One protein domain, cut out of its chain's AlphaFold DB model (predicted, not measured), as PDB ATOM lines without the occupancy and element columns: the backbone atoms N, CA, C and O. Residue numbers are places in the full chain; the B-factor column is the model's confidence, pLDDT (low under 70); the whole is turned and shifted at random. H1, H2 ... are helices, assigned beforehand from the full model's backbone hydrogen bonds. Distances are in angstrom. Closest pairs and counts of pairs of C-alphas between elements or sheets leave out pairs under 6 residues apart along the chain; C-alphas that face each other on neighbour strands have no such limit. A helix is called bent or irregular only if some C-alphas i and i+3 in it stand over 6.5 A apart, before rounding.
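This is residues 349 to 411 of the 469 residues of the protein "C2H2-type domain-containing protein" of Ancylostoma ceylanicum (UniProt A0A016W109). One long helix, H1, makes the longest axis, and a shorter helix, H2, folds back beside it, so that the two form an open, narrow V that is joined at one end by a tight link. The arms of this helical hairpin come together only near the link and spread away from it, and residues 349 to 373 of H1 stick out free. The printed part has 63 residues with two named helices, H1 then H2, and no named strand; the class is all helix. It is only just extended, close to loose, with a radius of gyration of the C-alphas of 16.4 A, and its C-alphas span 54 by 24 by 10 A.

H1, residues 349 to 383, and H2, residues 387 to 408, form a helical hairpin. They touch, with 5 pairs of C-alphas within 8 A, and the closest C-alphas, those of Cys 381 and Leu 390, are 6.4 A apart. H1 touches H2 with residues 378 to 382 alone, and H2 touches H1 with residues 387 to 390 alone. The helices run opposite ways at a shallow tilt of 19 degrees, and their centres are 17.3 A apart. In both H1 and H2 every O i to N i+4 pair is within hydrogen-bond range.

H1 has 35 residues and measures 51.3 A, from C-alpha 349 at (29.348, 72.545, 29.630) to C-alpha 383 at (13.955, 25.338, 42.653). H2 has 22 residues and measures 31.8 A, ending with C-alpha 408 at (8.410, 60.176, 33.287). Neither helix is bent.

The two C-alphas farthest apart, those of Leu 349 and Gly 385, are 53.7 A apart. The link from H1 to H2 is tight, with 3 residues. Residues 395 to 401 and 403 to 410 also stand free, of which 395 to 401 and 403 to 408 belong to H2. The printed part has no cut. Its mean pLDDT is 84.6, and no printed residue is under 70.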
ATOM      1  N   LEU A 349      30.266  73.497  30.272       82.81
ATOM      2  CA  LEU A 349      29.348  72.545  29.630       82.81
ATOM      3  C   LEU A 349      29.933  71.125  29.560       82.81
ATOM      4  O   LEU A 349      29.228  70.143  29.805       82.81
ATOM      5  N   GLN A 350      31.238  70.989  29.292       85.25
ATOM      6  CA  GLN A 350      31.900  69.680  29.332       85.25
ATOM      7  C   GLN A 350      31.928  69.078  30.744       85.25
ATOM      8  O   GLN A 350      31.780  67.862  30.893       85.25
ATOM      9  N   ALA A 351      32.107  69.899  31.783       87.06
ATOM     10  CA  ALA A 351      32.094  69.427  33.165       87.06
ATOM     11  C   ALA A 351      30.706  68.903  33.578       87.06
ATOM     12  O   ALA A 351      30.613  67.845  34.208       87.06
ATOM     13  N   GLU A 352      29.635  69.590  33.173       90.56
ATOM     14  CA  GLU A 352      28.256  69.166  33.433       90.56
ATOM     15  C   GLU A 352      27.908  67.858  32.704       90.56
ATOM     16  O   GLU A 352      27.349  66.937  33.306       90.56
ATOM     17  N   GLU A 353      28.330  67.701  31.444       88.06
ATOM     18  CA  GLU A 353      28.123  66.455  30.697       88.06
ATOM     19  C   GLU A 353      28.855  65.266  31.349       88.06
ATOM     20  O   GLU A 353      28.321  64.152  31.436       88.06
ATOM     21  N   VAL A 354      30.080  65.481  31.842       86.12
ATOM     22  CA  VAL A 354      30.840  64.452  32.567       86.12
ATOM     23  C   VAL A 354      30.131  64.061  33.866       86.12
ATOM     24  O   VAL A 354      30.043  62.866  34.167       86.12
ATOM     25  N   LEU A 355      29.584  65.031  34.604       87.88
ATOM     26  CA  LEU A 355      28.838  64.781  35.836       87.88
ATOM     27  C   LEU A 355      27.560  63.969  35.566       87.88
ATOM     28  O   LEU A 355      27.327  62.951  36.223       87.88
ATOM     29  N   LEU A 356      26.780  64.353  34.550       83.81
ATOM     30  CA  LEU A 356      25.578  63.631  34.116       83.81
ATOM     31  C   LEU A 356      25.889  62.182  33.720       83.81
ATOM     32  O   LEU A 356      25.159  61.262  34.095       83.81
ATOM     33  N   ARG A 357      27.001  61.945  33.012       78.81
ATOM     34  CA  ARG A 357      27.434  60.588  32.639       78.81
ATOM     35  C   ARG A 357      27.803  59.731  33.849       78.81
ATOM     36  O   ARG A 357      27.476  58.542  33.863       78.81
ATOM     37  N   GLU A 358      28.481  60.290  34.849       81.44
ATOM     38  CA  GLU A 358      28.815  59.540  36.065       81.44
ATOM     39  C   GLU A 358      27.573  59.269  36.930       81.44
ATOM     40  O   GLU A 358      27.420  58.147  37.414       81.44
ATOM     41  N   LEU A 359      26.629  60.212  37.034       82.56
ATOM     42  CA  LEU A 359      25.341  59.982  37.706       82.56
ATOM     43  C   LEU A 359      24.524  58.880  37.017       82.56
ATOM     44  O   LEU A 359      24.092  57.931  37.674       82.56
ATOM     45  N   ALA A 360      24.393  58.928  35.687       75.56
ATOM     46  CA  ALA A 360      23.694  57.893  34.921       75.56
ATOM     47  C   ALA A 360      24.324  56.502  35.112       75.56
ATOM     48  O   ALA A 360      23.631  55.489  35.202       75.56
ATOM     49  N   LYS A 361      25.654  56.439  35.214       75.00
ATOM     50  CA  LYS A 361      26.399  55.201  35.465       75.00
ATOM     51  C   LYS A 361      26.192  54.668  36.884       75.00
ATOM     52  O   LYS A 361      26.111  53.452  37.056       75.00
ATOM     53  N   ILE A 362      26.099  55.541  37.888       76.25
ATOM     54  CA  ILE A 362      25.753  55.151  39.263       76.25
ATOM     55  C   ILE A 362      24.352  54.533  39.291       76.25
ATOM     56  O   ILE A 362      24.194  53.426  39.809       76.25
ATOM     57  N   GLU A 363      23.368  55.186  38.675       81.50
ATOM     58  CA  GLU A 363      21.995  54.671  38.606       81.50
ATOM     59  C   GLU A 363      21.904  53.351  37.828       81.50
ATOM     60  O   GLU A 363      21.269  52.398  38.281       81.50
ATOM     61  N   TYR A 364      22.636  53.218  36.717       76.38
ATOM     62  CA  TYR A 364      22.712  51.956  35.976       76.38
ATOM     63  C   TYR A 364      23.268  50.804  36.827       76.38
ATOM     64  O   TYR A 364      22.738  49.692  36.797       76.38
ATOM     65  N   ASN A 365      24.312  51.055  37.624       70.38
ATOM     66  CA  ASN A 365      24.881  50.034  38.506       70.38
ATOM     67  C   ASN A 365      23.891  49.604  39.599       70.38
ATOM     68  O   ASN A 365      23.817  48.414  39.911       70.38
ATOM     69  N   LYS A 366      23.106  50.542  40.152       76.44
ATOM     70  CA  LYS A 366      22.037  50.223  41.112       76.44
ATOM     71  C   LYS A 366      20.979  49.321  40.471       76.44
ATOM     72  O   LYS A 366      20.644  48.282  41.037       76.44
ATOM     73  N   LEU A 367      20.526  49.652  39.260       77.25
ATOM     74  CA  LEU A 367      19.575  48.824  38.509       77.25
ATOM     75  C   LEU A 367      20.126  47.419  38.226       77.25
ATOM     76  O   LEU A 367      19.404  46.431  38.355       77.25
ATOM     77  N   GLN A 368      21.413  47.302  37.895       73.81
ATOM     78  CA  GLN A 368      22.049  46.007  37.660       73.81
ATOM     79  C   GLN A 368      22.135  45.146  38.933       73.81
ATOM     80  O   GLN A 368      21.956  43.925  38.866       73.81
ATOM     81  N   ALA A 369      22.381  45.760  40.095       75.62
ATOM     82  CA  ALA A 369      22.367  45.066  41.381       75.62
ATOM     83  C   ALA A 369      20.964  44.532  41.711       75.62
ATOM     84  O   ALA A 369      20.817  43.351  42.025       75.62
ATOM     85  N   VAL A 370      19.934  45.364  41.531       81.19
ATOM     86  CA  VAL A 370      18.527  44.973  41.709       81.19
ATOM     87  C   VAL A 370      18.157  43.820  40.770       81.19
ATOM     88  O   VAL A 370      17.633  42.803  41.218       81.19
ATOM     89  N   GLN A 371      18.516  43.904  39.485       82.94
ATOM     90  CA  GLN A 371      18.288  42.823  38.517       82.94
ATOM     91  C   GLN A 371      18.941  41.499  38.948       82.94
ATOM     92  O   GLN A 371      18.381  40.425  38.728       82.94
ATOM     93  N   THR A 372      20.128  41.565  39.552       79.19
ATOM     94  CA  THR A 372      20.844  40.377  40.038       79.19
ATOM     95  C   THR A 372      20.098  39.726  41.200       79.19
ATOM     96  O   THR A 372      19.860  38.521  41.156       79.19
ATOM     97  N   GLN A 373      19.635  40.518  42.172       87.56
ATOM     98  CA  GLN A 373      18.819  40.024  43.290       87.56
ATOM     99  C   GLN A 373      17.513  39.378  42.802       87.56
ATOM    100  O   GLN A 373      17.141  38.302  43.264       87.56
ATOM    101  N   PHE A 374      16.846  39.978  41.811       87.06
ATOM    102  CA  PHE A 374      15.651  39.385  41.202       87.06
ATOM    103  C   PHE A 374      15.928  38.023  40.564       87.06
ATOM    104  O   PHE A 374      15.134  37.098  40.729       87.06
ATOM    105  N   ASN A 375      17.052  37.877  39.859       82.56
ATOM    106  CA  ASN A 375      17.431  36.597  39.264       82.56
ATOM    107  C   ASN A 375      17.686  35.529  40.339       82.56
ATOM    108  O   ASN A 375      17.274  34.385  40.165       82.56
ATOM    109  N   GLU A 376      18.318  35.896  41.456       88.56
ATOM    110  CA  GLU A 376      18.543  34.985  42.586       88.56
ATOM    111  C   GLU A 376      17.221  34.520  43.208       88.56
ATOM    112  O   GLU A 376      17.011  33.316  43.368       88.56
ATOM    113  N   ILE A 377      16.294  35.446  43.473       89.69
ATOM    114  CA  ILE A 377      14.955  35.126  43.991       89.69
ATOM    115  C   ILE A 377      14.199  34.227  43.009       89.69
ATOM    116  O   ILE A 377      13.617  33.221  43.412       89.69
ATOM    117  N   ALA A 378      14.244  34.537  41.711       88.06
ATOM    118  CA  ALA A 378      13.594  33.725  40.691       88.06
ATOM    119  C   ALA A 378      14.145  32.291  40.662       88.06
ATOM    120  O   ALA A 378      13.370  31.338  40.577       88.06
ATOM    121  N   CYS A 379      15.464  32.121  40.788       85.56
ATOM    122  CA  CYS A 379      16.088  30.805  40.885       85.56
ATOM    123  C   CYS A 379      15.632  30.026  42.128       85.56
ATOM    124  O   CYS A 379      15.369  28.829  42.013       85.56
ATOM    125  N   LEU A 380      15.508  30.681  43.288       89.44
ATOM    126  CA  LEU A 380      14.995  30.054  44.513       89.44
ATOM    127  C   LEU A 380      13.540  29.602  44.333       89.44
ATOM    128  O   LEU A 380      13.233  28.432  44.554       89.44
ATOM    129  N   CYS A 381      12.670  30.480  43.821       91.62
ATOM    130  CA  CYS A 381      11.269  30.146  43.562       91.62
ATOM    131  C   CYS A 381      11.121  28.983  42.571       91.62
ATOM    132  O   CYS A 381      10.269  28.120  42.764       91.62
ATOM    133  N   LEU A 382      11.941  28.934  41.517       89.00
ATOM    134  CA  LEU A 382      11.915  27.834  40.547       89.00
ATOM    135  C   LEU A 382      12.380  26.510  41.158       89.00
ATOM    136  O   LEU A 382      11.775  25.476  40.886       89.00
ATOM    137  N   ARG A 383      13.432  26.535  41.983       92.06
ATOM    138  CA  ARG A 383      13.955  25.338  42.653       92.06
ATOM    139  C   ARG A 383      12.938  24.744  43.626       92.06
ATOM    140  O   ARG A 383      12.782  23.526  43.666       92.06
ATOM    141  N   ASP A 384      12.240  25.603  44.360       94.88
ATOM    142  CA  ASP A 384      11.348  25.195  45.448       94.88
ATOM    143  C   ASP A 384       9.879  25.048  44.971       94.88
ATOM    144  O   ASP A 384       8.978  24.751  45.754       94.88
ATOM    145  N   GLY A 385       9.626  25.210  43.663       95.56
ATOM    146  CA  GLY A 385       8.320  24.994  43.029       95.56
ATOM    147  C   GLY A 385       7.296  26.116  43.255       95.56
ATOM    148  O   GLY A 385       6.097  25.915  43.060       95.56
ATOM    149  N   TRP A 386       7.736  27.311  43.651       97.50
ATOM    150  CA  TRP A 386       6.890  28.461  43.989       97.50
ATOM    151  C   TRP A 386       6.508  29.295  42.758       97.50
ATOM    152  O   TRP A 386       6.756  30.501  42.671       97.50
ATOM    153  N   TYR A 387       5.861  28.660  41.781       93.12
ATOM    154  CA  TYR A 387       5.460  29.318  40.531       93.12
ATOM    155  C   TYR A 387       4.434  30.448  40.731       93.12
ATOM    156  O   TYR A 387       4.398  31.387  39.933       93.12
ATOM    157  N   GLY A 388       3.608  30.369  41.783       93.69
ATOM    158  CA  GLY A 388       2.655  31.423  42.154       93.69
ATOM    159  C   GLY A 388       3.365  32.718  42.548       93.69
ATOM    160  O   GLY A 388       3.138  33.752  41.924       93.69
ATOM    161  N   ALA A 389       4.320  32.627  43.479       92.19
ATOM    162  CA  ALA A 389       5.127  33.763  43.924       92.19
ATOM    163  C   ALA A 389       5.914  34.403  42.769       92.19
ATOM    164  O   ALA A 389       5.980  35.622  42.654       92.19
ATOM    165  N   LEU A 390       6.463  33.591  41.855       91.75
ATOM    166  CA  LEU A 390       7.165  34.107  40.678       91.75
ATOM    167  C   LEU A 390       6.233  34.895  39.737       91.75
ATOM    168  O   LEU A 390       6.646  35.893  39.144       91.75
ATOM    169  N   ARG A 391       4.973  34.461  39.600       92.19
ATOM    170  CA  ARG A 391       3.960  35.153  38.794       92.19
ATOM    171  C   ARG A 391       3.574  36.489  39.423       92.19
ATOM    172  O   ARG A 391       3.556  37.490  38.715       92.19
ATOM    173  N   GLU A 392       3.326  36.506  40.730       92.75
ATOM    174  CA  GLU A 392       3.016  37.730  41.478       92.75
ATOM    175  C   GLU A 392       4.168  38.738  41.413       92.75
ATOM    176  O   GLU A 392       3.942  39.910  41.115       92.75
ATOM    177  N   LEU A 393       5.409  38.272  41.586       88.69
ATOM    178  CA  LEU A 393       6.608  39.100  41.477       88.69
ATOM    179  C   LEU A 393       6.716  39.757  40.099       88.69
ATOM    180  O   LEU A 393       6.945  40.961  39.991       88.69
ATOM    181  N   ARG A 394       6.494  38.979  39.035       88.69
ATOM    182  CA  ARG A 394       6.486  39.493  37.664       88.69
ATOM    183  C   ARG A 394       5.403  40.554  37.464       88.69
ATOM    184  O   ARG A 394       5.699  41.614  36.919       88.69
ATOM    185  N   THR A 395       4.174  40.295  37.911       89.62
ATOM    186  CA  THR A 395       3.066  41.257  37.799       89.62
ATOM    187  C   THR A 395       3.362  42.546  38.569       89.62
ATOM    188  O   THR A 395       3.125  43.638  38.052       89.62
ATOM    189  N   ALA A 396       3.946  42.447  39.765       86.75
ATOM    190  CA  ALA A 396       4.360  43.607  40.548       86.75
ATOM    191  C   ALA A 396       5.443  44.438  39.832       86.75
ATOM    192  O   ALA A 396       5.371  45.670  39.835       86.75
ATOM    193  N   MET A 397       6.410  43.783  39.176       85.44
ATOM    194  CA  MET A 397       7.440  44.457  38.375       85.44
ATOM    195  C   MET A 397       6.855  45.154  37.144       85.44
ATOM    196  O   MET A 397       7.173  46.315  36.901       85.44
ATOM    197  N   GLU A 398       5.987  44.480  36.387       86.06
ATOM    198  CA  GLU A 398       5.315  45.067  35.220       86.06
ATOM    199  C   GLU A 398       4.502  46.310  35.632       86.06
ATOM    200  O   GLU A 398       4.630  47.366  35.010       86.06
ATOM    201  N   ALA A 399       3.774  46.243  36.754       84.44
ATOM    202  CA  ALA A 399       3.051  47.389  37.308       84.44
ATOM    203  C   ALA A 399       3.984  48.534  37.749       84.44
ATOM    204  O   ALA A 399       3.661  49.707  37.555       84.44
ATOM    205  N   ALA A 400       5.147  48.227  38.335       80.75
ATOM    206  CA  ALA A 400       6.132  49.238  38.722       80.75
ATOM    207  C   ALA A 400       6.752  49.939  37.505       80.75
ATOM    208  O   ALA A 400       6.834  51.168  37.488       80.75
ATOM    209  N   ILE A 401       7.121  49.179  36.467       80.69
ATOM    210  CA  ILE A 401       7.626  49.719  35.197       80.69
ATOM    211  C   ILE A 401       6.581  50.647  34.575       80.69
ATOM    212  O   ILE A 401       6.918  51.748  34.133       80.69
ATOM    213  N   GLN A 402       5.309  50.244  34.587       84.19
ATOM    214  CA  GLN A 402       4.229  51.058  34.046       84.19
ATOM    215  C   GLN A 402       4.049  52.371  34.824       84.19
ATOM    216  O   GLN A 402       3.961  53.421  34.196       84.19
ATOM    217  N   ARG A 403       4.118  52.351  36.167       82.69
ATOM    218  CA  ARG A 403       4.086  53.580  36.989       82.69
ATOM    219  C   ARG A 403       5.228  54.543  36.657       82.69
ATOM    220  O   ARG A 403       4.985  55.734  36.499       82.69
ATOM    221  N   VAL A 404       6.458  54.040  36.522       76.75
ATOM    222  CA  VAL A 404       7.627  54.874  36.179       76.75
ATOM    223  C   VAL A 404       7.500  55.449  34.767       76.75
ATOM    224  O   VAL A 404       7.790  56.624  34.548       76.75
ATOM    225  N   THR A 405       7.021  54.647  33.816       78.50
ATOM    226  CA  THR A 405       6.794  55.079  32.427       78.50
ATOM    227  C   THR A 405       5.758  56.204  32.374       78.50
ATOM    228  O   THR A 405       6.005  57.239  31.763       78.50
ATOM    229  N   SER A 406       4.629  56.043  33.074       83.25
ATOM    230  CA  SER A 406       3.586  57.070  33.159       83.25
ATOM    231  C   SER A 406       4.064  58.351  33.845       83.25
ATOM    232  O   SER A 406       3.681  59.432  33.417       83.25
ATOM    233  N   ALA A 407       4.910  58.250  34.877       82.31
ATOM    234  CA  ALA A 407       5.415  59.415  35.604       82.31
ATOM    235  C   ALA A 407       6.481  60.210  34.830       82.31
ATOM    236  O   ALA A 407       6.594  61.418  35.007       82.31
ATOM    237  N   THR A 408       7.281  59.543  33.994       82.69
ATOM    238  CA  THR A 408       8.410  60.176  33.287       82.69
ATOM    239  C   THR A 408       8.076  60.613  31.864       82.69
ATOM    240  O   THR A 408       8.825  61.399  31.289       82.69
ATOM    241  N   GLY A 409       7.001  60.092  31.264       85.38
ATOM    242  CA  GLY A 409       6.672  60.329  29.852       85.38
ATOM    243  C   GLY A 409       7.673  59.709  28.867       85.38
ATOM    244  O   GLY A 409       7.546  59.893  27.658       85.38
ATOM    245  N   ILE A 410       8.667  58.960  29.358       81.50
ATOM    246  CA  ILE A 410       9.662  58.276  28.535       81.50
ATOM    247  C   ILE A 410       9.090  56.912  28.166       81.50
ATOM    248  O   ILE A 410       8.972  56.032  29.019       81.50
ATOM    249  N   GLU A 411       8.759  56.703  26.892       71.56
ATOM    250  CA  GLU A 411       8.344  55.382  26.424       71.56
ATOM    251  C   GLU A 411       9.447  54.338  26.697       71.56
ATOM    252  O   GLU A 411      10.560  54.402  26.167       71.56
TER     253      GLU A 411